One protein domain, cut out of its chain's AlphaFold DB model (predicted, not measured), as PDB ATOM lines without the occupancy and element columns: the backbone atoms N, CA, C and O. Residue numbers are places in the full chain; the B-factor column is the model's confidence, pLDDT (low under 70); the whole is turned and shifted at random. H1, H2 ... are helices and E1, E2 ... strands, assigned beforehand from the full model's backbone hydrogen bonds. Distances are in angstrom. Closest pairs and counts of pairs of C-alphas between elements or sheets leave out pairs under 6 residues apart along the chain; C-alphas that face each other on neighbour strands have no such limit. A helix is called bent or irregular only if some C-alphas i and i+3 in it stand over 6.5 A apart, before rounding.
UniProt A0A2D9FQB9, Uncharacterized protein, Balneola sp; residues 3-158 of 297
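This is residues 3 to 158 of the 297 residues of an uncharacterized protein of Balneola sp (UniProt A0A2D9FQB9). One sheet of eight strands curls round into a long, nearly closed barrel, its edge strand E8 coming back to E1 and E2, and the helices H1 and H2 sit side by side at one end, where H1 follows E6 and H2 follows E8. The hairpin of E7 and E8 reaches out to the opposite end of the longest axis, and a long link, residues 73 to 85, runs between E5 and E6. The printed part has 156 residues with two named helices and eight named strands, along the chain E1 E2 E3 E4 E5 E6 H1 E7 E8 H2; the sheet runs E1 E2 E3 E6 E5 E4 E7 E8, antiparallel throughout, and the class is mostly strand. The whole is compact, with a radius of gyration of the C-alphas of 17.3 A, yet elongated in outline, spanning 56 by 34 by 24 A.

Begin at the edge of the sheet with C-alpha 3 at (41.666, -0.464, 63.947), where E1, residues 3 to 6, starts. E2, residues 9 to 24, runs 40.4 A and bends by 67 degrees at residue 21. E3, residues 27 to 38, comes back over 32.8 A, and beside it you find E6, residues 86 to 96, 31.9 A long. Next across the sheet is E5, residues 65 to 72, 21.2 A, then E4, residues 45 to 59, 39.9 A, which bends by 65 degrees at residue 50. E7, residues 113 to 127, covers 42.8 A, and E8, residues 130 to 145, covers 45.3 A from C-alpha 130 at (66.804, 6.516, 69.104). H1 is residues 98 to 108, 15.0 A; H2 is residues 147 to 157, 15.3 A, ending at C-alpha 157 at (25.805, -13.093, 87.081).

Start in the sheet, which is strongly twisted and curled like part of a barrel. It is a folded sheet, bent back on itself into two leaves: E1 E2 E3 E6 E5 face E7 E8, with E4 as the hinge. E1 E2 E3 and E4 E5 E6 are meanders, each strand the antiparallel neighbour of the one before; E3 E4 E5 E6 form a Greek key, four strands in a row of which three, E4 E5 E6, are a meander and the first, E3, is the antiparallel neighbour of the fourth, E6. Look for N 4 and O 12, 2.8 A, in the hairpin of E1 and E2; N 22 and O 29, 2.9 A, in that of E2 and E3; N 32 and O 92, 2.8 A, between E3 and E6; and N 71 and O 93, 3.0 A, between E5 and E6. E5 is staggered, pairing with E4 over residues 65 to 70, where N 55 and O 68 are 2.9 A apart, and with E6 over residues 71 to 72. Across E4 and E7, N 54 and O 118 are 2.9 A apart; across E7 and E8, N 119 and O 139 are 2.8 A apart. The edge strands of the sheet are E1 and E8, and their closest C-alphas are those of Leu 4 and Val 139, 5.3 A apart. H2 is on the sheet at a height of 7.3 A, over E2 and, only just, with 3 C-alphas, over E3; it runs along the strands, at 21 degrees to E2 on the local plane, and its closest C-alphas to E2 are Cys 153 and Gly 21, 4.4 A. H1 is on the sheet at a height of 7.2 A, only just over E6, with 3 C-alphas, and only just slantwise, at 33 degrees to E6 on the local plane. H1 and H2 are apart. In both helices every O i to N i+4 pair is within hydrogen-bond range.

The two C-alphas farthest apart are those of Gly 110 and Ser 129, 57.5 A. The printed part has no cut. The link from E5 to E6 is long, with 13 residues, of which 78 to 79 make a short antiparallel pairing with residues 47 to 48 of E4. The mean pLDDT of the printed part is 90.2, and residue 42 and residues 81 to 83 are under 70.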
ATOM      1  N   MET A   3      40.236  -0.486  64.255       90.62
ATOM      2  CA  MET A   3      41.666  -0.464  63.947       90.62
ATOM      3  C   MET A   3      42.420   0.492  64.866       90.62
ATOM      4  O   MET A   3      42.063   1.660  64.991       90.62
ATOM      5  N   LEU A   4      43.491  -0.006  65.473       85.88
ATOM      6  CA  LEU A   4      44.495   0.782  66.170       85.88
ATOM      7  C   LEU A   4      45.584   1.169  65.166       85.88
ATOM      8  O   LEU A   4      46.206   0.284  64.573       85.88
ATOM      9  N   THR A   5      45.821   2.465  64.965       85.69
ATOM     10  CA  THR A   5      46.738   2.948  63.923       85.69
ATOM     11  C   THR A   5      47.893   3.801  64.457       85.69
ATOM     12  O   THR A   5      47.835   4.437  65.516       85.69
ATOM     13  N   SER A   6      48.988   3.829  63.700       81.12
ATOM     14  CA  SER A   6      50.084   4.785  63.856       81.12
ATOM     15  C   SER A   6      50.529   5.255  62.485       81.12
ATOM     16  O   SER A   6      50.721   4.429  61.600       81.12
ATOM     17  N   LYS A   7      50.626   6.577  62.285       81.31
ATOM     18  CA  LYS A   7      51.006   7.189  60.994       81.31
ATOM     19  C   LYS A   7      50.240   6.577  59.801       81.31
ATOM     20  O   LYS A   7      50.819   6.281  58.763       81.31
ATOM     21  N   SER A   8      48.937   6.343  59.986       78.44
ATOM     22  CA  SER A   8      48.030   5.727  58.999       78.44
ATOM     23  C   SER A   8      48.256   4.239  58.680       78.44
ATOM     24  O   SER A   8      47.549   3.699  57.832       78.44
ATOM     25  N   LYS A   9      49.162   3.543  59.379       84.62
ATOM     26  CA  LYS A   9      49.309   2.078  59.323       84.62
ATOM     27  C   LYS A   9      48.540   1.413  60.463       84.62
ATOM     28  O   LYS A   9      48.554   1.904  61.593       84.62
ATOM     29  N   THR A  10      47.886   0.287  60.186       87.25
ATOM     30  CA  THR A  10      47.190  -0.504  61.211       87.25
ATOM     31  C   THR A  10      48.186  -1.364  61.979       87.25
ATOM     32  O   THR A  10      48.851  -2.205  61.391       87.25
ATOM     33  N   ILE A  11      48.260  -1.169  63.297       90.00
ATOM     34  CA  ILE A  11      49.091  -1.971  64.207       90.00
ATOM     35  C   ILE A  11      48.308  -3.188  64.694       90.00
ATOM     36  O   ILE A  11      48.826  -4.299  64.727       90.00
ATOM     37  N   ALA A  12      47.055  -2.974  65.092       91.25
ATOM     38  CA  ALA A  12      46.208  -4.035  65.607       91.25
ATOM     39  C   ALA A  12      44.737  -3.793  65.269       91.25
ATOM     40  O   ALA A  12      44.295  -2.652  65.128       91.25
ATOM     41  N   LYS A  13      43.970  -4.873  65.160       94.00
ATOM     42  CA  LYS A  13      42.514  -4.857  65.038       94.00
ATOM     43  C   LYS A  13      41.901  -5.490  66.268       94.00
ATOM     44  O   LYS A  13      42.426  -6.481  66.757       94.00
ATOM     45  N   PHE A  14      40.784  -4.941  66.725       95.25
ATOM     46  CA  PHE A  14      40.023  -5.465  67.854       95.25
ATOM     47  C   PHE A  14      38.568  -5.698  67.451       95.25
ATOM     48  O   PHE A  14      37.980  -4.925  66.681       95.25
ATOM     49  N   ASN A  15      37.993  -6.778  67.971       95.94
ATOM     50  CA  ASN A  15      36.598  -7.138  67.782       95.94
ATOM     51  C   ASN A  15      36.033  -7.741  69.064       95.94
ATOM     52  O   ASN A  15      36.507  -8.782  69.507       95.94
ATOM     53  N   VAL A  16      35.008  -7.115  69.638       96.88
ATOM     54  CA  VAL A  16      34.260  -7.715  70.750       96.88
ATOM     55  C   VAL A  16      33.206  -8.643  70.156       96.88
ATOM     56  O   VAL A  16      32.266  -8.183  69.513       96.88
ATOM     57  N   GLU A  17      33.382  -9.948  70.339       95.56
ATOM     58  CA  GLU A  17      32.536 -10.969  69.708       95.56
ATOM     59  C   GLU A  17      31.284 -11.257  70.544       95.56
ATOM     60  O   GLU A  17      30.165 -11.270  70.023       95.56
ATOM     61  N   LYS A  18      31.465 -11.431  71.856       95.38
ATOM     62  CA  LYS A  18      30.405 -11.816  72.797       95.38
ATOM     63  C   LYS A  18      30.570 -11.143  74.153       95.38
ATOM     64  O   LYS A  18      31.690 -10.789  74.540       95.38
ATOM     65  N   LEU A  19      29.456 -11.012  74.868       97.12
ATOM     66  CA  LEU A  19      29.445 -10.708  76.296       97.12
ATOM     67  C   LEU A  19      29.079 -11.962  77.090       97.12
ATOM     68  O   LEU A  19      28.419 -12.857  76.571       97.12
ATOM     69  N   PHE A  20      29.544 -12.036  78.332       96.81
ATOM     70  CA  PHE A  20      29.103 -13.054  79.285       96.81
ATOM     71  C   PHE A  20      29.252 -12.548  80.721       96.81
ATOM     72  O   PHE A  20      30.037 -11.637  81.001       96.81
ATOM     73  N   GLY A  21      28.464 -13.118  81.623       96.38
ATOM     74  CA  GLY A  21      28.445 -12.797  83.041       96.38
ATOM     75  C   GLY A  21      29.289 -13.751  83.882       96.38
ATOM     76  O   GLY A  21      29.603 -14.868  83.473       96.38
ATOM     77  N   ASN A  22      29.650 -13.314  85.083       95.31
ATOM     78  CA  ASN A  22      30.155 -14.176  86.147       95.31
ATOM     79  C   ASN A  22      29.805 -13.565  87.509       95.31
ATOM     80  O   ASN A  22      29.871 -12.344  87.686       95.31
ATOM     81  N   THR A  23      29.461 -14.402  88.480       91.38
ATOM     82  CA  THR A  23      29.186 -13.981  89.855       91.38
ATOM     83  C   THR A  23      30.474 -13.930  90.673       91.38
ATOM     84  O   THR A  23      31.252 -14.882  90.709       91.38
ATOM     85  N   GLY A  24      30.680 -12.837  91.405       85.75
ATOM     86  CA  GLY A  24      31.627 -12.776  92.514       85.75
ATOM     87  C   GLY A  24      30.907 -12.514  93.835       85.75
ATOM     88  O   GLY A  24      29.714 -12.221  93.875       85.75
ATOM     89  N   ILE A  25      31.635 -12.590  94.947       84.44
ATOM     90  CA  ILE A  25      31.079 -12.226  96.255       84.44
ATOM     91  C   ILE A  25      30.794 -10.717  96.256       84.44
ATOM     92  O   ILE A  25      31.722  -9.911  96.235       84.44
ATOM     93  N   GLY A  26      29.511 -10.342  96.248       80.62
ATOM     94  CA  GLY A  26      29.058  -8.946  96.285       80.62
ATOM     95  C   GLY A  26      29.274  -8.146  94.994       80.62
ATOM     96  O   GLY A  26      29.052  -6.938  94.996       80.62
ATOM     97  N   ILE A  27      29.702  -8.789  93.903       88.81
ATOM     98  CA  ILE A  27      29.930  -8.143  92.606       88.81
ATOM     99  C   ILE A  27      29.374  -8.994  91.469       88.81
ATOM    100  O   ILE A  27      29.448 -10.222  91.499       88.81
ATOM    101  N   ASN A  28      28.900  -8.332  90.422       94.12
ATOM    102  CA  ASN A  28      28.542  -8.961  89.161       94.12
ATOM    103  C   ASN A  28      29.596  -8.577  88.129       94.12
ATOM    104  O   ASN A  28      29.876  -7.396  87.942       94.12
ATOM    105  N   ARG A  29      30.229  -9.541  87.472       96.38
ATOM    106  CA  ARG A  29      31.300  -9.259  86.517       96.38
ATOM    107  C   ARG A  29      30.803  -9.461  85.097       96.38
ATOM    108  O   ARG A  29      30.373 -10.554  84.744       96.38
ATOM    109  N   LEU A  30      30.909  -8.416  84.284       97.75
ATOM    110  CA  LEU A  30      30.602  -8.449  82.859       97.75
ATOM    111  C   LEU A  30      31.893  -8.566  82.056       97.75
ATOM    112  O   LEU A  30      32.783  -7.725  82.188       97.75
ATOM    113  N   TYR A  31      31.980  -9.590  81.217       98.00
ATOM    114  CA  TYR A  31      33.118  -9.848  80.347       98.00
ATOM    115  C   TYR A  31      32.832  -9.449  78.900       98.00
ATOM    116  O   TYR A  31      31.749  -9.688  78.372       98.00
ATOM    117  N   PHE A  32      33.850  -8.900  78.243       97.88
ATOM    118  CA  PHE A  32      33.884  -8.522  76.835       97.88
ATOM    119  C   PHE A  32      34.930  -9.388  76.137       97.88
ATOM    120  O   PHE A  32      36.136  -9.111  76.194       97.88
ATOM    121  N   HIS A  33      34.470 -10.455  75.489       97.38
ATOM    122  CA  HIS A  33      35.340 -11.372  74.767       97.38
ATOM    123  C   HIS A  33      35.873 -10.693  73.510       97.38
ATOM    124  O   HIS A  33      35.130 -10.474  72.550       97.38
ATOM    125  N   THR A  34      37.152 -10.334  73.530       96.62
ATOM    126  CA  THR A  34      37.762  -9.514  72.488       96.62
ATOM    127  C   THR A  34      38.786 -10.328  71.717       96.62
ATOM    128  O   THR A  34      39.832 -10.695  72.251       96.62
ATOM    129  N   ARG A  35      38.514 -10.575  70.436       96.00
ATOM    130  CA  ARG A  35      39.522 -11.073  69.502       96.00
ATOM    131  C   ARG A  35      40.371  -9.910  69.019       96.00
ATOM    132  O   ARG A  35      39.845  -8.830  68.728       96.00
ATOM    133  N   TYR A  36      41.670 -10.141  68.905       93.94
ATOM    134  CA  TYR A  36      42.584  -9.183  68.313       93.94
ATOM    135  C   TYR A  36      43.493  -9.827  67.269       93.94
ATOM    136  O   TYR A  36      43.830 -11.006  67.359       93.94
ATOM    137  N   THR A  37      43.906  -9.014  66.301       92.75
ATOM    138  CA  THR A  37      44.915  -9.356  65.293       92.75
ATOM    139  C   THR A  37      45.975  -8.269  65.318       92.75
ATOM    140  O   THR A  37      45.652  -7.099  65.118       92.75
ATOM    141  N   VAL A  38      47.224  -8.631  65.584       90.31
ATOM    142  CA  VAL A  38      48.386  -7.742  65.536       90.31
ATOM    143  C   VAL A  38      49.049  -7.933  64.187       90.31
ATOM    144  O   VAL A  38      49.445  -9.050  63.860       90.31
ATOM    145  N   HIS A  39      49.164  -6.856  63.418       88.06
ATOM    146  CA  HIS A  39      49.758  -6.916  62.092       88.06
ATOM    147  C   HIS A  39      51.276  -6.785  62.163       88.06
ATOM    148  O   HIS A  39      51.784  -5.885  62.839       88.06
ATOM    149  N   SER A  40      51.991  -7.656  61.454       82.75
ATOM    150  CA  SER A  40      53.443  -7.544  61.298       82.75
ATOM    151  C   SER A  40      53.816  -6.240  60.594       82.75
ATOM    152  O   SER A  40      53.176  -5.865  59.609       82.75
ATOM    153  N   ASN A  41      54.859  -5.557  61.067       76.81
ATOM    154  CA  ASN A  41      55.409  -4.392  60.378       76.81
ATOM    155  C   ASN A  41      56.938  -4.420  60.442       76.81
ATOM    156  O   ASN A  41      57.520  -4.184  61.497       76.81
ATOM    157  N   ASP A  42      57.569  -4.676  59.297       68.31
ATOM    158  CA  ASP A  42      59.028  -4.778  59.189       68.31
ATOM    159  C   ASP A  42      59.741  -3.423  59.368       68.31
ATOM    160  O   ASP A  42      60.932  -3.388  59.670       68.31
ATOM    161  N   GLU A  43      59.030  -2.297  59.215       71.94
ATOM    162  CA  GLU A  43      59.620  -0.950  59.279       71.94
ATOM    163  C   GLU A  43      59.502  -0.292  60.663       71.94
ATOM    164  O   GLU A  43      60.324   0.552  61.018       71.94
ATOM    165  N   GLU A  44      58.476  -0.636  61.452       74.81
ATOM    166  CA  GLU A  44      58.217  -0.004  62.751       74.81
ATOM    167  C   GLU A  44      57.818  -1.031  63.811       74.81
ATOM    168  O   GLU A  44      56.764  -1.670  63.735       74.81
ATOM    169  N   ASN A  45      58.645  -1.112  64.853       85.19
ATOM    170  CA  ASN A  45      58.437  -1.991  65.990       85.19
ATOM    171  C   ASN A  45      57.740  -1.237  67.127       85.19
ATOM    172  O   ASN A  45      58.252  -0.256  67.654       85.19
ATOM    173  N   TYR A  46      56.596  -1.740  67.551       87.12
ATOM    174  CA  TYR A  46      55.789  -1.268  68.659       87.12
ATOM    175  C   TYR A  46      55.702  -2.357  69.721       87.12
ATOM    176  O   TYR A  46      55.435  -3.520  69.414       87.12
ATOM    177  N   ILE A  47      55.887  -1.969  70.981       89.88
ATOM    178  CA  ILE A  47      55.432  -2.754  72.132       89.88
ATOM    179  C   ILE A  47      54.163  -2.092  72.642       89.88
ATOM    180  O   ILE A  47      54.195  -0.906  72.971       89.88
ATOM    181  N   LEU A  48      53.067  -2.846  72.706       91.94
ATOM    182  CA  LEU A  48      51.824  -2.392  73.320       91.94
ATOM    183  C   LEU A  48      51.590  -3.131  74.637       91.94
ATOM    184  O   LEU A  48      51.712  -4.357  74.686       91.94
ATOM    185  N   ASN A  49      51.262  -2.400  75.698       93.75
ATOM    186  CA  ASN A  49      51.016  -2.935  77.038       93.75
ATOM    187  C   ASN A  49      49.993  -2.077  77.808       93.75
ATOM    188  O   ASN A  49      49.455  -1.103  77.284       93.75
ATOM    189  N   ASN A  50      49.696  -2.471  79.051       94.69
ATOM    190  CA  ASN A  50      48.798  -1.742  79.959       94.69
ATOM    191  C   ASN A  50      47.413  -1.461  79.350       94.69
ATOM    192  O   ASN A  50      46.888  -0.350  79.409       94.69
ATOM    193  N   PHE A  51      46.823  -2.484  78.734       96.56
ATOM    194  CA  PHE A  51      45.508  -2.368  78.117       96.56
ATOM    195  C   PHE A  51      44.422  -2.072  79.154       96.56
ATOM    196  O   PHE A  51      44.329  -2.733  80.186       96.56
ATOM    197  N   THR A  52      43.555  -1.119  78.831       97.56
ATOM    198  CA  THR A  52      42.333  -0.777  79.572       97.56
ATOM    199  C   THR A  52      41.203  -0.513  78.585       97.56
ATOM    200  O   THR A  52      41.452  -0.237  77.411       97.56
ATOM    201  N   ALA A  53      39.954  -0.600  79.030       97.94
ATOM    202  CA  ALA A  53      38.790  -0.364  78.187       97.94
ATOM    203  C   ALA A  53      37.797   0.567  78.883       97.94
ATOM    204  O   ALA A  53      37.148   0.177  79.844       97.94
ATOM    205  N   ASN A  54      37.621   1.789  78.386       98.31
ATOM    206  CA  ASN A  54      36.533   2.644  78.858       98.31
ATOM    207  C   ASN A  54      35.227   2.165  78.227       98.31
ATOM    208  O   ASN A  54      35.083   2.190  77.003       98.31
ATOM    209  N   ILE A  55      34.290   1.724  79.059       98.38
ATOM    210  CA  ILE A  55      33.036   1.122  78.622       98.38
ATOM    211  C   ILE A  55      31.910   2.111  78.874       98.38
ATOM    212  O   ILE A  55      31.732   2.647  79.968       98.38
ATOM    213  N   SER A  56      31.135   2.364  77.832       97.94
ATOM    214  CA  SER A  56      29.894   3.120  77.909       97.94
ATOM    215  C   SER A  56      28.785   2.343  77.225       97.94
ATOM    216  O   SER A  56      29.040   1.503  76.366       97.94
ATOM    217  N   VAL A  57      27.550   2.640  77.581       97.56
ATOM    218  CA  VAL A  57      26.365   1.920  77.128       97.56
ATOM    219  C   VAL A  57      25.286   2.911  76.728       97.56
ATOM    220  O   VAL A  57      25.203   4.013  77.268       97.56
ATOM    221  N   LYS A  58      24.461   2.535  75.760       95.62
ATOM    222  CA  LYS A  58      23.188   3.201  75.486       95.62
ATOM    223  C   LYS A  58      22.138   2.158  75.132       95.62
ATOM    224  O   LYS A  58      22.476   1.097  74.606       95.62
ATOM    225  N   ALA A  59      20.882   2.498  75.376       91.06
ATOM    226  CA  ALA A  59      19.727   1.779  74.858       91.06
ATOM    227  C   ALA A  59      19.058   2.630  73.769       91.06
ATOM    228  O   ALA A  59      18.926   3.848  73.926       91.06
ATOM    229  N   ASN A  60      18.638   2.006  72.663       80.06
ATOM    230  CA  ASN A  60      18.006   2.681  71.519       80.06
ATOM    231  C   ASN A  60      18.786   3.935  71.033       80.06
ATOM    232  O   ASN A  60      20.018   3.956  71.022       80.06
ATOM    233  N   SER A  61      18.078   4.994  70.620       72.12
ATOM    234  CA  SER A  61      18.629   6.306  70.242       72.12
ATOM    235  C   SER A  61      18.965   7.200  71.447       72.12
ATOM    236  O   SER A  61      19.011   8.422  71.310       72.12
ATOM    237  N   GLY A  62      19.135   6.614  72.635       79.00
ATOM    238  CA  GLY A  62      19.446   7.336  73.862       79.00
ATOM    239  C   GLY A  62      20.885   7.850  73.925       79.00
ATOM    240  O   GLY A  62      21.746   7.507  73.109       79.00
ATOM    241  N   ASN A  63      21.150   8.668  74.943       88.69
ATOM    242  CA  ASN A  63      22.491   9.165  75.230       88.69
ATOM    243  C   ASN A  63      23.410   8.031  75.703       88.69
ATOM    244  O   ASN A  63      22.990   7.108  76.398       88.69
ATOM    245  N   LYS A  64      24.689   8.136  75.340       93.12
ATOM    246  CA  LYS A  64      25.758   7.253  75.815       93.12
ATOM    247  C   LYS A  64      26.066   7.576  77.277       93.12
ATOM    248  O   LYS A  64      26.412   8.712  77.590       93.12
ATOM    249  N   VAL A  65      25.960   6.576  78.146       95.69
ATOM    250  CA  VAL A  65      26.239   6.664  79.584       95.69
ATOM    251  C   VAL A  65      27.522   5.900  79.890       95.69
ATOM    252  O   VAL A  65      27.708   4.775  79.426       95.69
ATOM    253  N   PHE A  66      28.430   6.509  80.648       97.06
ATOM    254  CA  PHE A  66      29.662   5.848  81.072       97.06
ATOM    255  C   PHE A  66      29.365   4.808  82.155       97.06
ATOM    256  O   PHE A  66      28.729   5.132  83.153       97.06
ATOM    257  N   LEU A  67      29.832   3.572  81.959       96.44
ATOM    258  CA  LEU A  67      29.569   2.458  82.871       96.44
ATOM    259  C   LEU A  67      30.770   2.157  83.776       96.44
ATOM    260  O   LEU A  67      30.599   1.804  84.941       96.44
ATOM    261  N   GLY A  68      31.988   2.306  83.250       97.56
ATOM    262  CA  GLY A  68      33.213   2.103  84.016       97.56
ATOM    263  C   GLY A  68      34.427   1.760  83.158       97.56
ATOM    264  O   GLY A  68      34.390   1.827  81.927       97.56
ATOM    265  N   VAL A  69      35.516   1.387  83.832       98.06
ATOM    266  CA  VAL A  69      36.773   0.971  83.201       98.06
ATOM    267  C   VAL A  69      36.916  -0.542  83.314       98.06
ATOM    268  O   VAL A  69      36.984  -1.089  84.412       98.06
ATOM    269  N   GLY A  70      36.955  -1.213  82.170       97.56
ATOM    270  CA  GLY A  70      37.283  -2.620  82.056       97.56
ATOM    271  C   GLY A  70      38.791  -2.846  82.030       97.56
ATOM    272  O   GLY A  70      39.539  -2.093  81.402       97.56
ATOM    273  N   ILE A  71      39.230  -3.912  82.687       97.25
ATOM    274  CA  ILE A  71      40.627  -4.357  82.705       97.25
ATOM    275  C   ILE A  71      40.725  -5.770  82.137       97.25
ATOM    276  O   ILE A  71      39.742  -6.514  82.188       97.25
ATOM    277  N   PRO A  72      41.865  -6.162  81.556       97.00
ATOM    278  CA  PRO A  72      42.007  -7.501  81.025       97.00
ATOM    279  C   PRO A  72      42.066  -8.533  82.153       97.00
ATOM    280  O   PRO A  72      42.670  -8.301  83.198       97.00
ATOM    281  N   GLU A  73      41.451  -9.688  81.920       95.50
ATOM    282  CA  GLU A  73      41.461 -10.828  82.838       95.50
ATOM    283  C   GLU A  73      42.882 -11.314  83.129       95.50
ATOM    284  O   GLU A  73      43.209 -11.652  84.265       95.50
ATOM    285  N   GLN A  74      43.737 -11.292  82.107       92.81
ATOM    286  CA  GLN A  74      45.170 -11.507  82.238       92.81
ATOM    287  C   GLN A  74      45.907 -10.342  81.577       92.81
ATOM    288  O   GLN A  74      45.569  -9.987  80.445       92.81
ATOM    289  N   PRO A  75      46.916  -9.743  82.236       90.19
ATOM    290  CA  PRO A  75      47.777  -8.768  81.589       90.19
ATOM    291  C   PRO A  75      48.385  -9.370  80.323       90.19
ATOM    292  O   PRO A  75      48.914 -10.479  80.347       90.19
ATOM    293  N   PHE A  76      48.325  -8.631  79.222       88.25
ATOM    294  CA  PHE A  76      48.923  -9.052  77.966       88.25
ATOM    295  C   PHE A  76      49.667  -7.886  77.325       88.25
ATOM    296  O   PHE A  76      49.317  -6.715  77.495       88.25
ATOM    297  N   SER A  77      50.727  -8.226  76.604       87.31
ATOM    298  CA  SER A  77      51.485  -7.310  75.772       87.31
ATOM    299  C   SER A  77      51.747  -7.979  74.439       87.31
ATOM    300  O   SER A  77      51.798  -9.206  74.338       87.31
ATOM    301  N   PHE A  78      51.899  -7.178  73.397       85.81
ATOM    302  CA  PHE A  78      52.306  -7.707  72.109       85.81
ATOM    303  C   PHE A  78      53.329  -6.807  71.449       85.81
ATOM    304  O   PHE A  78      53.358  -5.590  71.644       85.81
ATOM    305  N   ARG A  79      54.184  -7.458  70.665       83.31
ATOM    306  CA  ARG A  79      55.213  -6.837  69.849       83.31
ATOM    307  C   ARG A  79      54.918  -7.184  68.399       83.31
ATOM    308  O   ARG A  79      54.827  -8.360  68.063       83.31
ATOM    309  N   ASN A  80      54.783  -6.182  67.544       78.12
ATOM    310  CA  ASN A  80      54.475  -6.370  66.120       78.12
ATOM    311  C   ASN A  80      55.724  -6.672  65.255       78.12
ATOM    312  O   ASN A  80      55.693  -6.470  64.045       78.12
ATOM    313  N   SER A  81      56.818  -7.147  65.870       67.25
ATOM    314  CA  SER A  81      58.109  -7.402  65.211       67.25
ATOM    315  C   SER A  81      58.224  -8.791  64.574       67.25
ATOM    316  O   SER A  81      59.324  -9.222  64.230       67.25
ATOM    317  N   SER A  82      57.142  -9.571  64.545       62.97
ATOM    318  CA  SER A  82      57.123 -10.881  63.895       62.97
ATOM    319  C   SER A  82      56.925 -10.712  62.394       62.97
ATOM    320  O   SER A  82      56.207  -9.818  61.975       62.97
ATOM    321  N   LYS A  83      57.482 -11.623  61.584       67.56
ATOM    322  CA  LYS A  83      57.235 -11.695  60.126       67.56
ATOM    323  C   LYS A  83      55.796 -12.084  59.750       67.56
ATOM    324  O   LYS A  83      55.474 -12.189  58.573       67.56
ATOM    325  N   TYR A  84      54.971 -12.384  60.748       75.31
ATOM    326  CA  TYR A  84      53.620 -12.894  60.587       75.31
ATOM    327  C   TYR A  84      52.679 -12.156  61.528       75.31
ATOM    328  O   TYR A  84      53.081 -11.762  62.630       75.31
ATOM    329  N   ASP A  85      51.434 -12.016  61.089       84.31
ATOM    330  CA  ASP A  85      50.342 -11.537  61.921       84.31
ATOM    331  C   ASP A  85      50.111 -12.503  63.089       84.31
ATOM    332  O   ASP A  85      50.157 -13.724  62.925       84.31
ATOM    333  N   ASN A  86      49.846 -11.951  64.272       85.69
ATOM    334  CA  ASN A  86      49.498 -12.735  65.453       85.69
ATOM    335  C   ASN A  86      48.037 -12.493  65.810       85.69
ATOM    336  O   ASN A  86      47.617 -11.350  65.989       85.69
ATOM    337  N   GLU A  87      47.280 -13.569  65.971       90.88
ATOM    338  CA  GLU A  87      45.916 -13.510  66.481       90.88
ATOM    339  C   GLU A  87      45.858 -13.982  67.926       90.88
ATOM    340  O   GLU A  87      46.608 -14.861  68.350       90.88
ATOM    341  N   GLY A  88      44.935 -13.405  68.683       91.62
ATOM    342  CA  GLY A  88      44.717 -13.801  70.058       91.62
ATOM    343  C   GLY A  88      43.357 -13.384  70.580       91.62
ATOM    344  O   GLY A  88      42.559 -12.719  69.914       91.62
ATOM    345  N   ILE A  89      43.102 -13.814  71.807       94.25
ATOM    346  CA  ILE A  89      41.881 -13.527  72.544       94.25
ATOM    347  C   ILE A  89      42.284 -12.869  73.854       94.25
ATOM    348  O   ILE A  89      43.225 -13.302  74.516       94.25
ATOM    349  N   SER A  90      41.556 -11.825  74.227       94.44
ATOM    350  CA  SER A  90      41.625 -11.233  75.552       94.44
ATOM    351  C   SER A  90      40.222 -10.922  76.046       94.44
ATOM    352  O   SER A  90      39.391 -10.382  75.311       94.44
ATOM    353  N   ASN A  91      39.945 -11.269  77.297       96.94
ATOM    354  CA  ASN A  91      38.701 -10.893  77.943       96.94
ATOM    355  C   ASN A  91      38.953  -9.632  78.764       96.94
ATOM    356  O   ASN A  91      39.762  -9.654  79.690       96.94
ATOM    357  N   PHE A  92      38.243  -8.551  78.460       97.75
ATOM    358  CA  PHE A  92      38.154  -7.417  79.378       97.75
ATOM    359  C   PHE A  92      36.979  -7.646  80.311       97.75
ATOM    360  O   PHE A  92      35.934  -8.100  79.856       97.75
ATOM    361  N   PHE A  93      37.116  -7.323  81.589       97.69
ATOM    362  CA  PHE A  93      36.015  -7.411  82.533       97.69
ATOM    363  C   PHE A  93      35.771  -6.091  83.247       97.69
ATOM    364  O   PHE A  93      36.703  -5.343  83.539       97.69
ATOM    365  N   LEU A  94      34.502  -5.841  83.552       97.25
ATOM    366  CA  LEU A  94      34.026  -4.728  84.358       97.25
ATOM    367  C   LEU A  94      33.183  -5.286  85.504       97.25
ATOM    368  O   LEU A  94      32.287  -6.100  85.281       97.25
ATOM    369  N   ASN A  95      33.466  -4.849  86.728       96.44
ATOM    370  CA  ASN A  95      32.632  -5.182  87.875       96.44
ATOM    371  C   ASN A  95      31.475  -4.180  87.968       96.44
ATOM    372  O   ASN A  95      31.691  -2.970  87.909       96.44
ATOM    373  N   LEU A  96      30.270  -4.704  88.140       95.00
ATOM    374  CA  LEU A  96      29.018  -3.985  88.291       95.00
ATOM    375  C   LEU A  96      28.410  -4.328  89.653       95.00
ATOM    376  O   LEU A  96      28.312  -5.493  90.049       95.00
ATOM    377  N   SER A  97      27.988  -3.300  90.374       91.25
ATOM    378  CA  SER A  97      27.107  -3.442  91.534       91.25
ATOM    379  C   SER A  97      25.680  -3.794  91.097       91.25
ATOM    380  O   SER A  97      25.306  -3.567  89.947       91.25
ATOM    381  N   ASN A  98      24.858  -4.305  92.021       86.31
ATOM    382  CA  ASN A  98      23.432  -4.545  91.751       86.31
ATOM    383  C   ASN A  98      22.721  -3.269  91.290       86.31
ATOM    384  O   ASN A  98      22.025  -3.304  90.284       86.31
ATOM    385  N   LYS A  99      23.003  -2.134  91.944       86.25
ATOM    386  CA  LYS A  99      22.467  -0.825  91.558       86.25
ATOM    387  C   LYS A  99      22.820  -0.448  90.115       86.25
ATOM    388  O   LYS A  99      21.966   0.016  89.376       86.25
ATOM    389  N   GLN A 100      24.062  -0.681  89.680       92.25
ATOM    390  CA  GLN A 100      24.449  -0.415  88.287       92.25
ATOM    391  C   GLN A 100      23.724  -1.333  87.293       92.25
ATOM    392  O   GLN A 100      23.450  -0.909  86.176       92.25
ATOM    393  N   ILE A 101      23.416  -2.577  87.672       91.88
ATOM    394  CA  ILE A 101      22.598  -3.465  86.835       91.88
ATOM    395  C   ILE A 101      21.142  -2.993  86.796       91.88
ATOM    396  O   ILE A 101      20.545  -2.995  85.725       91.88
ATOM    397  N   GLU A 102      20.582  -2.550  87.921       86.81
ATOM    398  CA  GLU A 102      19.234  -1.967  87.979       86.81
ATOM    399  C   GLU A 102      19.132  -0.730  87.080       86.81
ATOM    400  O   GLU A 102      18.257  -0.672  86.222       86.81
ATOM    401  N   GLU A 103      20.083   0.201  87.176       89.00
ATOM    402  CA  GLU A 103      20.152   1.381  86.302       89.00
ATOM    403  C   GLU A 103      20.322   0.995  84.817       89.00
ATOM    404  O   GLU A 103      19.754   1.638  83.931       89.00
ATOM    405  N   LEU A 104      21.069  -0.078  84.519       91.56
ATOM    406  CA  LEU A 104      21.166  -0.633  83.164       91.56
ATOM    407  C   LEU A 104      19.828  -1.202  82.678       91.56
ATOM    408  O   LEU A 104      19.466  -0.972  81.525       91.56
ATOM    409  N   GLU A 105      19.089  -1.921  83.522       89.06
ATOM    410  CA  GLU A 105      17.762  -2.448  83.189       89.06
ATOM    411  C   GLU A 105      16.737  -1.324  82.989       89.06
ATOM    412  O   GLU A 105      15.955  -1.360  82.030       89.06
ATOM    413  N   GLU A 106      16.781  -0.285  83.823       85.62
ATOM    414  CA  GLU A 106      15.964   0.921  83.677       85.62
ATOM    415  C   GLU A 106      16.289   1.695  82.399       85.62
ATOM    416  O   GLU A 106      15.380   2.207  81.739       85.62
ATOM    417  N   LEU A 107      17.569   1.767  82.020       88.19
ATOM    418  CA  LEU A 107      17.998   2.323  80.739       88.19
ATOM    419  C   LEU A 107      17.480   1.464  79.580       88.19
ATOM    420  O   LEU A 107      16.993   1.998  78.581       88.19
ATOM    421  N   ARG A 108      17.565   0.135  79.713       89.56
ATOM    422  CA  ARG A 108      17.193  -0.833  78.681       89.56
ATOM    423  C   ARG A 108      15.698  -0.815  78.382       89.56
ATOM    424  O   ARG A 108      15.328  -0.872  77.211       89.56
ATOM    425  N   LYS A 109      14.830  -0.778  79.398       83.94
ATOM    426  CA  LYS A 109      13.355  -0.861  79.258       83.94
ATOM    427  C   LYS A 109      12.889  -1.968  78.303       83.94
ATOM    428  O   LYS A 109      11.995  -1.762  77.486       83.94
ATOM    429  N   GLY A 110      13.539  -3.129  78.344       79.94
ATOM    430  CA  GLY A 110      13.214  -4.238  77.445       79.94
ATOM    431  C   GLY A 110      13.914  -4.218  76.078       79.94
ATOM    432  O   GLY A 110      13.905  -5.244  75.409       79.94
ATOM    433  N   SER A 111      14.549  -3.114  75.674       87.75
ATOM    434  CA  SER A 111      15.230  -2.980  74.377       87.75
ATOM    435  C   SER A 111      16.633  -3.614  74.336       87.75
ATOM    436  O   SER A 111      17.064  -4.271  75.286       87.75
ATOM    437  N   GLU A 112      17.329  -3.464  73.209       93.50
ATOM    438  CA  GLU A 112      18.718  -3.900  73.036       93.50
ATOM    439  C   GLU A 112      19.707  -2.882  73.619       93.50
ATOM    440  O   GLU A 112      19.433  -1.680  73.688       93.50
ATOM    441  N   LEU A 113      20.894  -3.364  73.992       95.50
ATOM    442  CA  LEU A 113      21.985  -2.525  74.489       95.50
ATOM    443  C   LEU A 113      23.092  -2.395  73.441       95.50
ATOM    444  O   LEU A 113      23.492  -3.370  72.806       95.50
ATOM    445  N   GLU A 114      23.638  -1.189  73.288       97.25
ATOM    446  CA  GLU A 114      24.835  -0.934  72.487       97.25
ATOM    447  C   GLU A 114      25.987  -0.497  73.397       97.25
ATOM    448  O   GLU A 114      26.040   0.638  73.885       97.25
ATOM    449  N   PHE A 115      26.939  -1.404  73.600       97.62
ATOM    450  CA  PHE A 115      28.167  -1.128  74.329       97.62
ATOM    451  C   PHE A 115      29.198  -0.512  73.397       97.62
ATOM    452  O   PHE A 115      29.478  -1.009  72.308       97.62
ATOM    453  N   ASN A 116      29.778   0.582  73.857       97.31
ATOM    454  CA  ASN A 116      30.863   1.295  73.222       97.31
ATOM    455  C   ASN A 116      32.107   1.075  74.081       97.31
ATOM    456  O   ASN A 116      32.137   1.484  75.243       97.31
ATOM    457  N   ILE A 117      33.111   0.423  73.513       97.81
ATOM    458  CA  ILE A 117      34.317  -0.004  74.209       97.81
ATOM    459  C   ILE A 117      35.501   0.746  73.600       97.81
ATOM    460  O   ILE A 117      35.914   0.469  72.475       97.81
ATOM    461  N   LEU A 118      36.050   1.703  74.344       98.00
ATOM    462  CA  LEU A 118      37.254   2.440  73.968       98.00
ATOM    463  C   LEU A 118      38.469   1.785  74.627       98.00
ATOM    464  O   LEU A 118      38.792   2.068  75.782       98.00
ATOM    465  N   ILE A 119      39.143   0.917  73.880       97.12
ATOM    466  CA  ILE A 119      40.363   0.243  74.320       97.12
ATOM    467  C   ILE A 119      41.521   1.231  74.209       97.12
ATOM    468  O   ILE A 119      41.732   1.831  73.157       97.12
ATOM    469  N   SER A 120      42.264   1.405  75.297       96.75
ATOM    470  CA  SER A 120      43.460   2.240  75.378       96.75
ATOM    471  C   SER A 120      44.648   1.397  75.820       96.75
ATOM    472  O   SER A 120      44.491   0.488  76.635       96.75
ATOM    473  N   CYS A 121      45.832   1.693  75.300       95.62
ATOM    474  CA  CYS A 121      47.067   1.042  75.713       95.62
ATOM    475  C   CYS A 121      48.240   2.014  75.657       95.62
ATOM    476  O   CYS A 121      48.249   2.962  74.860       95.62
ATOM    477  N   ASP A 122      49.252   1.719  76.457       94.44
ATOM    478  CA  ASP A 122      50.554   2.338  76.311       94.44
ATOM    479  C   ASP A 122      51.256   1.703  75.110       94.44
ATOM    480  O   ASP A 122      51.124   0.509  74.825       94.44
ATOM    481  N   SER A 123      51.962   2.531  74.351       91.88
ATOM    482  CA  SER A 123      52.723   2.115  73.184       91.88
ATOM    483  C   SER A 123      54.132   2.667  73.260       91.88
ATOM    484  O   SER A 123      54.340   3.832  73.603       91.88
ATOM    485  N   LEU A 124      55.090   1.825  72.905       90.56
ATOM    486  CA  LEU A 124      56.494   2.173  72.843       90.56
ATOM    487  C   LEU A 124      56.997   1.928  71.421       90.56
ATOM    488  O   LEU A 124      57.082   0.776  70.993       90.56
ATOM    489  N   GLU A 125      57.303   3.000  70.688       88.06
ATOM    490  CA  GLU A 125      57.931   2.901  69.363       88.06
ATOM    491  C   GLU A 125      59.428   2.630  69.542       88.06
ATOM    492  O   GLU A 125      60.161   3.461  70.084       88.06
ATOM    493  N   LEU A 126      59.875   1.456  69.104       83.25
ATOM    494  CA  LEU A 126      61.267   1.037  69.099       83.25
ATOM    495  C   LEU A 126      61.899   1.411  67.758       83.25
ATOM    496  O   LEU A 126      61.524   0.880  66.712       83.25
ATOM    497  N   LYS A 127      62.898   2.288  67.803       79.88
ATOM    498  CA  LYS A 127      63.762   2.614  66.665       79.88
ATOM    499  C   LYS A 127      65.176   2.151  66.978       79.88
ATOM    500  O   LYS A 127      65.628   2.315  68.106       79.88
ATOM    501  N   GLU A 128      65.879   1.608  65.988       72.25
ATOM    502  CA  GLU A 128      67.220   1.027  66.175       72.25
ATOM    503  C   GLU A 128      68.252   2.012  66.748       72.25
ATOM    504  O   GLU A 128      69.220   1.595  67.374       72.25
ATOM    505  N   SER A 129      68.053   3.317  66.553       71.62
ATOM    506  CA  SER A 129      69.056   4.353  66.836       71.62
ATOM    507  C   SER A 129      68.523   5.553  67.633       71.62
ATOM    508  O   SER A 129      69.208   6.568  67.744       71.62
ATOM    509  N   SER A 130      67.329   5.460  68.228       75.25
ATOM    510  CA  SER A 130      66.804   6.516  69.104       75.25
ATOM    511  C   SER A 130      66.165   5.960  70.366       75.25
ATOM    512  O   SER A 130      65.717   4.815  70.400       75.25
ATOM    513  N   LEU A 131      66.072   6.805  71.397       80.62
ATOM    514  CA  LEU A 131      65.312   6.467  72.594       80.62
ATOM    515  C   LEU A 131      63.870   6.088  72.216       80.62
ATOM    516  O   LEU A 131      63.294   6.714  71.316       80.62
ATOM    517  N   PRO A 132      63.292   5.080  72.887       81.38
ATOM    518  CA  PRO A 132      61.911   4.705  72.655       81.38
ATOM    519  C   PRO A 132      60.964   5.874  72.936       81.38
ATOM    520  O   PRO A 132      61.121   6.577  73.935       81.38
ATOM    521  N   ILE A 133      59.977   6.078  72.064       82.31
ATOM    522  CA  ILE A 133      59.008   7.173  72.206       82.31
ATOM    523  C   ILE A 133      57.718   6.595  72.806       82.31
ATOM    524  O   ILE A 133      57.039   5.824  72.119       82.31
ATOM    525  N   PRO A 134      57.370   6.926  74.065       87.88
ATOM    526  CA  PRO A 134      56.115   6.496  74.661       87.88
ATOM    527  C   PRO A 134      54.947   7.307  74.091       87.88
ATOM    528  O   PRO A 134      55.028   8.526  73.931       87.88
ATOM    529  N   SER A 135      53.833   6.643  73.804       91.25
ATOM    530  CA  SER A 135      52.571   7.305  73.463       91.25
ATOM    531  C   SER A 135      51.376   6.441  73.853       91.25
ATOM    532  O   SER A 135      51.512   5.230  73.994       91.25
ATOM    533  N   VAL A 136      50.194   7.037  73.996       92.81
ATOM    534  CA  VAL A 136      48.952   6.293  74.256       92.81
ATOM    535  C   VAL A 136      48.212   6.078  72.944       92.81
ATOM    536  O   VAL A 136      47.986   7.025  72.185       92.81
ATOM    537  N   LYS A 137      47.797   4.840  72.682       93.31
ATOM    538  CA  LYS A 137      46.981   4.483  71.518       93.31
ATOM    539  C   LYS A 137      45.579   4.107  71.974       93.31
ATOM    540  O   LYS A 137      45.405   3.545  73.052       93.31
ATOM    541  N   LYS A 138      44.577   4.445  71.160       95.25
ATOM    542  CA  LYS A 138      43.164   4.192  71.456       95.25
ATOM    543  C   LYS A 138      42.433   3.646  70.238       95.25
ATOM    544  O   LYS A 138      42.690   4.091  69.122       95.25
ATOM    545  N   VAL A 139      41.506   2.726  70.463       95.25
ATOM    546  CA  VAL A 139      40.619   2.165  69.441       95.25
ATOM    547  C   VAL A 139      39.227   1.977  70.026       95.25
ATOM    548  O   VAL A 139      39.068   1.436  71.117       95.25
ATOM    549  N   GLU A 140      38.212   2.444  69.309       96.12
ATOM    550  CA  GLU A 140      36.817   2.313  69.721       96.12
ATOM    551  C   GLU A 140      36.139   1.187  68.948       96.12
ATOM    552  O   GLU A 140      36.180   1.167  67.720       96.12
ATOM    553  N   THR A 141      35.499   0.262  69.654       95.88
ATOM    554  CA  THR A 141      34.670  -0.803  69.082       95.88
ATOM    555  C   THR A 141      33.276  -0.774  69.687       95.88
ATOM    556  O   THR A 141      33.086  -0.380  70.835       95.88
ATOM    557  N   ILE A 142      32.292  -1.198  68.901       95.81
ATOM    558  CA  ILE A 142      30.884  -1.219  69.292       95.81
ATOM    559  C   ILE A 142      30.403  -2.666  69.289       95.81
ATOM    560  O   ILE A 142      30.676  -3.406  68.344       95.81
ATOM    561  N   LYS A 143      29.670  -3.057  70.331       96.50
ATOM    562  CA  LYS A 143      29.009  -4.357  70.432       96.50
ATOM    563  C   LYS A 143      27.546  -4.155  70.798       96.50
ATOM    564  O   LYS A 143      27.221  -3.632  71.862       96.50
ATOM    565  N   ARG A 144      26.676  -4.583  69.886       96.25
ATOM    566  CA  ARG A 144      25.235  -4.671  70.119       96.25
ATOM    567  C   ARG A 144      24.911  -6.000  70.775       96.25
ATOM    568  O   ARG A 144      25.440  -7.032  70.359       96.25
ATOM    569  N   VAL A 145      24.077  -5.940  71.799       95.75
ATOM    570  CA  VAL A 145      23.691  -7.069  72.636       95.75
ATOM    571  C   VAL A 145      22.180  -7.185  72.560       95.75
ATOM    572  O   VAL A 145      21.452  -6.271  72.959       95.75
ATOM    573  N   SER A 146      21.727  -8.310  72.011       94.75
ATOM    574  CA  SER A 146      20.304  -8.638  71.947       94.75
ATOM    575  C   SER A 146      19.726  -8.812  73.352       94.75
ATOM    576  O   SER A 146      20.453  -9.103  74.304       94.75
ATOM    577  N   GLN A 147      18.403  -8.715  73.482       90.25
ATOM    578  CA  GLN A 147      17.727  -8.992  74.753       90.25
ATOM    579  C   GLN A 147      18.076 -10.387  75.297       90.25
ATOM    580  O   GLN A 147      18.351 -10.529  76.482       90.25
ATOM    581  N   SER A 148      18.097 -11.404  74.438       91.81
ATOM    582  CA  SER A 148      18.445 -12.780  74.805       91.81
ATOM    583  C   SER A 148      19.881 -12.919  75.317       91.81
ATOM    584  O   SER A 148      20.084 -13.518  76.368       91.81
ATOM    585  N   GLU A 149      20.864 -12.321  74.629       94.56
ATOM    586  CA  GLU A 149      22.278 -12.346  75.055       94.56
ATOM    587  C   GLU A 149      22.454 -11.629  76.404       94.56
ATOM    588  O   GLU A 149      23.208 -12.077  77.266       94.56
ATOM    589  N   TRP A 150      21.714 -10.539  76.626       94.56
ATOM    590  CA  TRP A 150      21.752  -9.816  77.893       94.56
ATOM    591  C   TRP A 150      21.118 -10.598  79.050       94.56
ATOM    592  O   TRP A 150      21.702 -10.669  80.128       94.56
ATOM    593  N   LEU A 151      19.957 -11.226  78.833       91.19
ATOM    594  CA  LEU A 151      19.309 -12.065  79.850       91.19
ATOM    595  C   LEU A 151      20.193 -13.253  80.255       91.19
ATOM    596  O   LEU A 151      20.266 -13.578  81.437       91.19
ATOM    597  N   GLU A 152      20.906 -13.854  79.301       94.19
ATOM    598  CA  GLU A 152      21.898 -14.894  79.588       94.19
ATOM    599  C   GLU A 152      23.039 -14.358  80.471       94.19
ATOM    600  O   GLU A 152      23.419 -15.000  81.449       94.19
ATOM    601  N   CYS A 153      23.540 -13.147  80.192       94.94
ATOM    602  CA  CYS A 153      24.536 -12.497  81.048       94.94
ATOM    603  C   CYS A 153      24.014 -12.273  82.476       94.94
ATOM    604  O   CYS A 153      24.752 -12.518  83.430       94.94
ATOM    605  N   LEU A 154      22.764 -11.821  82.635       92.06
ATOM    606  CA  LEU A 154      22.157 -11.598  83.952       92.06
ATOM    607  C   LEU A 154      22.039 -12.900  84.753       92.06
ATOM    608  O   LEU A 154      22.403 -12.919  85.930       92.06
ATOM    609  N   ASP A 155      21.601 -13.992  84.121       91.31
ATOM    610  CA  ASP A 155      21.532 -15.297  84.788       91.31
ATOM    611  C   ASP A 155      22.926 -15.811  85.183       91.31
ATOM    612  O   ASP A 155      23.124 -16.259  86.315       91.31
ATOM    613  N   GLN A 156      23.926 -15.661  84.306       94.44
ATOM    614  CA  GLN A 156      25.322 -16.011  84.606       94.44
ATOM    615  C   GLN A 156      25.919 -15.170  85.745       94.44
ATOM    616  O   GLN A 156      26.795 -15.645  86.468       94.44
ATOM    617  N   MET A 157      25.457 -13.929  85.927       92.94
ATOM    618  CA  MET A 157      25.805 -13.093  87.081       92.94
ATOM    619  C   MET A 157      25.029 -13.474  88.346       92.94
ATOM    620  O   MET A 157      25.398 -13.040  89.437       92.94
ATOM    621  N   GLY A 158      23.995 -14.311  88.247       85.88
ATOM    622  CA  GLY A 158      23.095 -14.625  89.355       85.88
ATOM    623  C   GLY A 158      22.170 -13.462  89.728       85.88
ATOM    624  O   GLY A 158      21.574 -13.475  90.808       85.88
TER     625      GLY A 158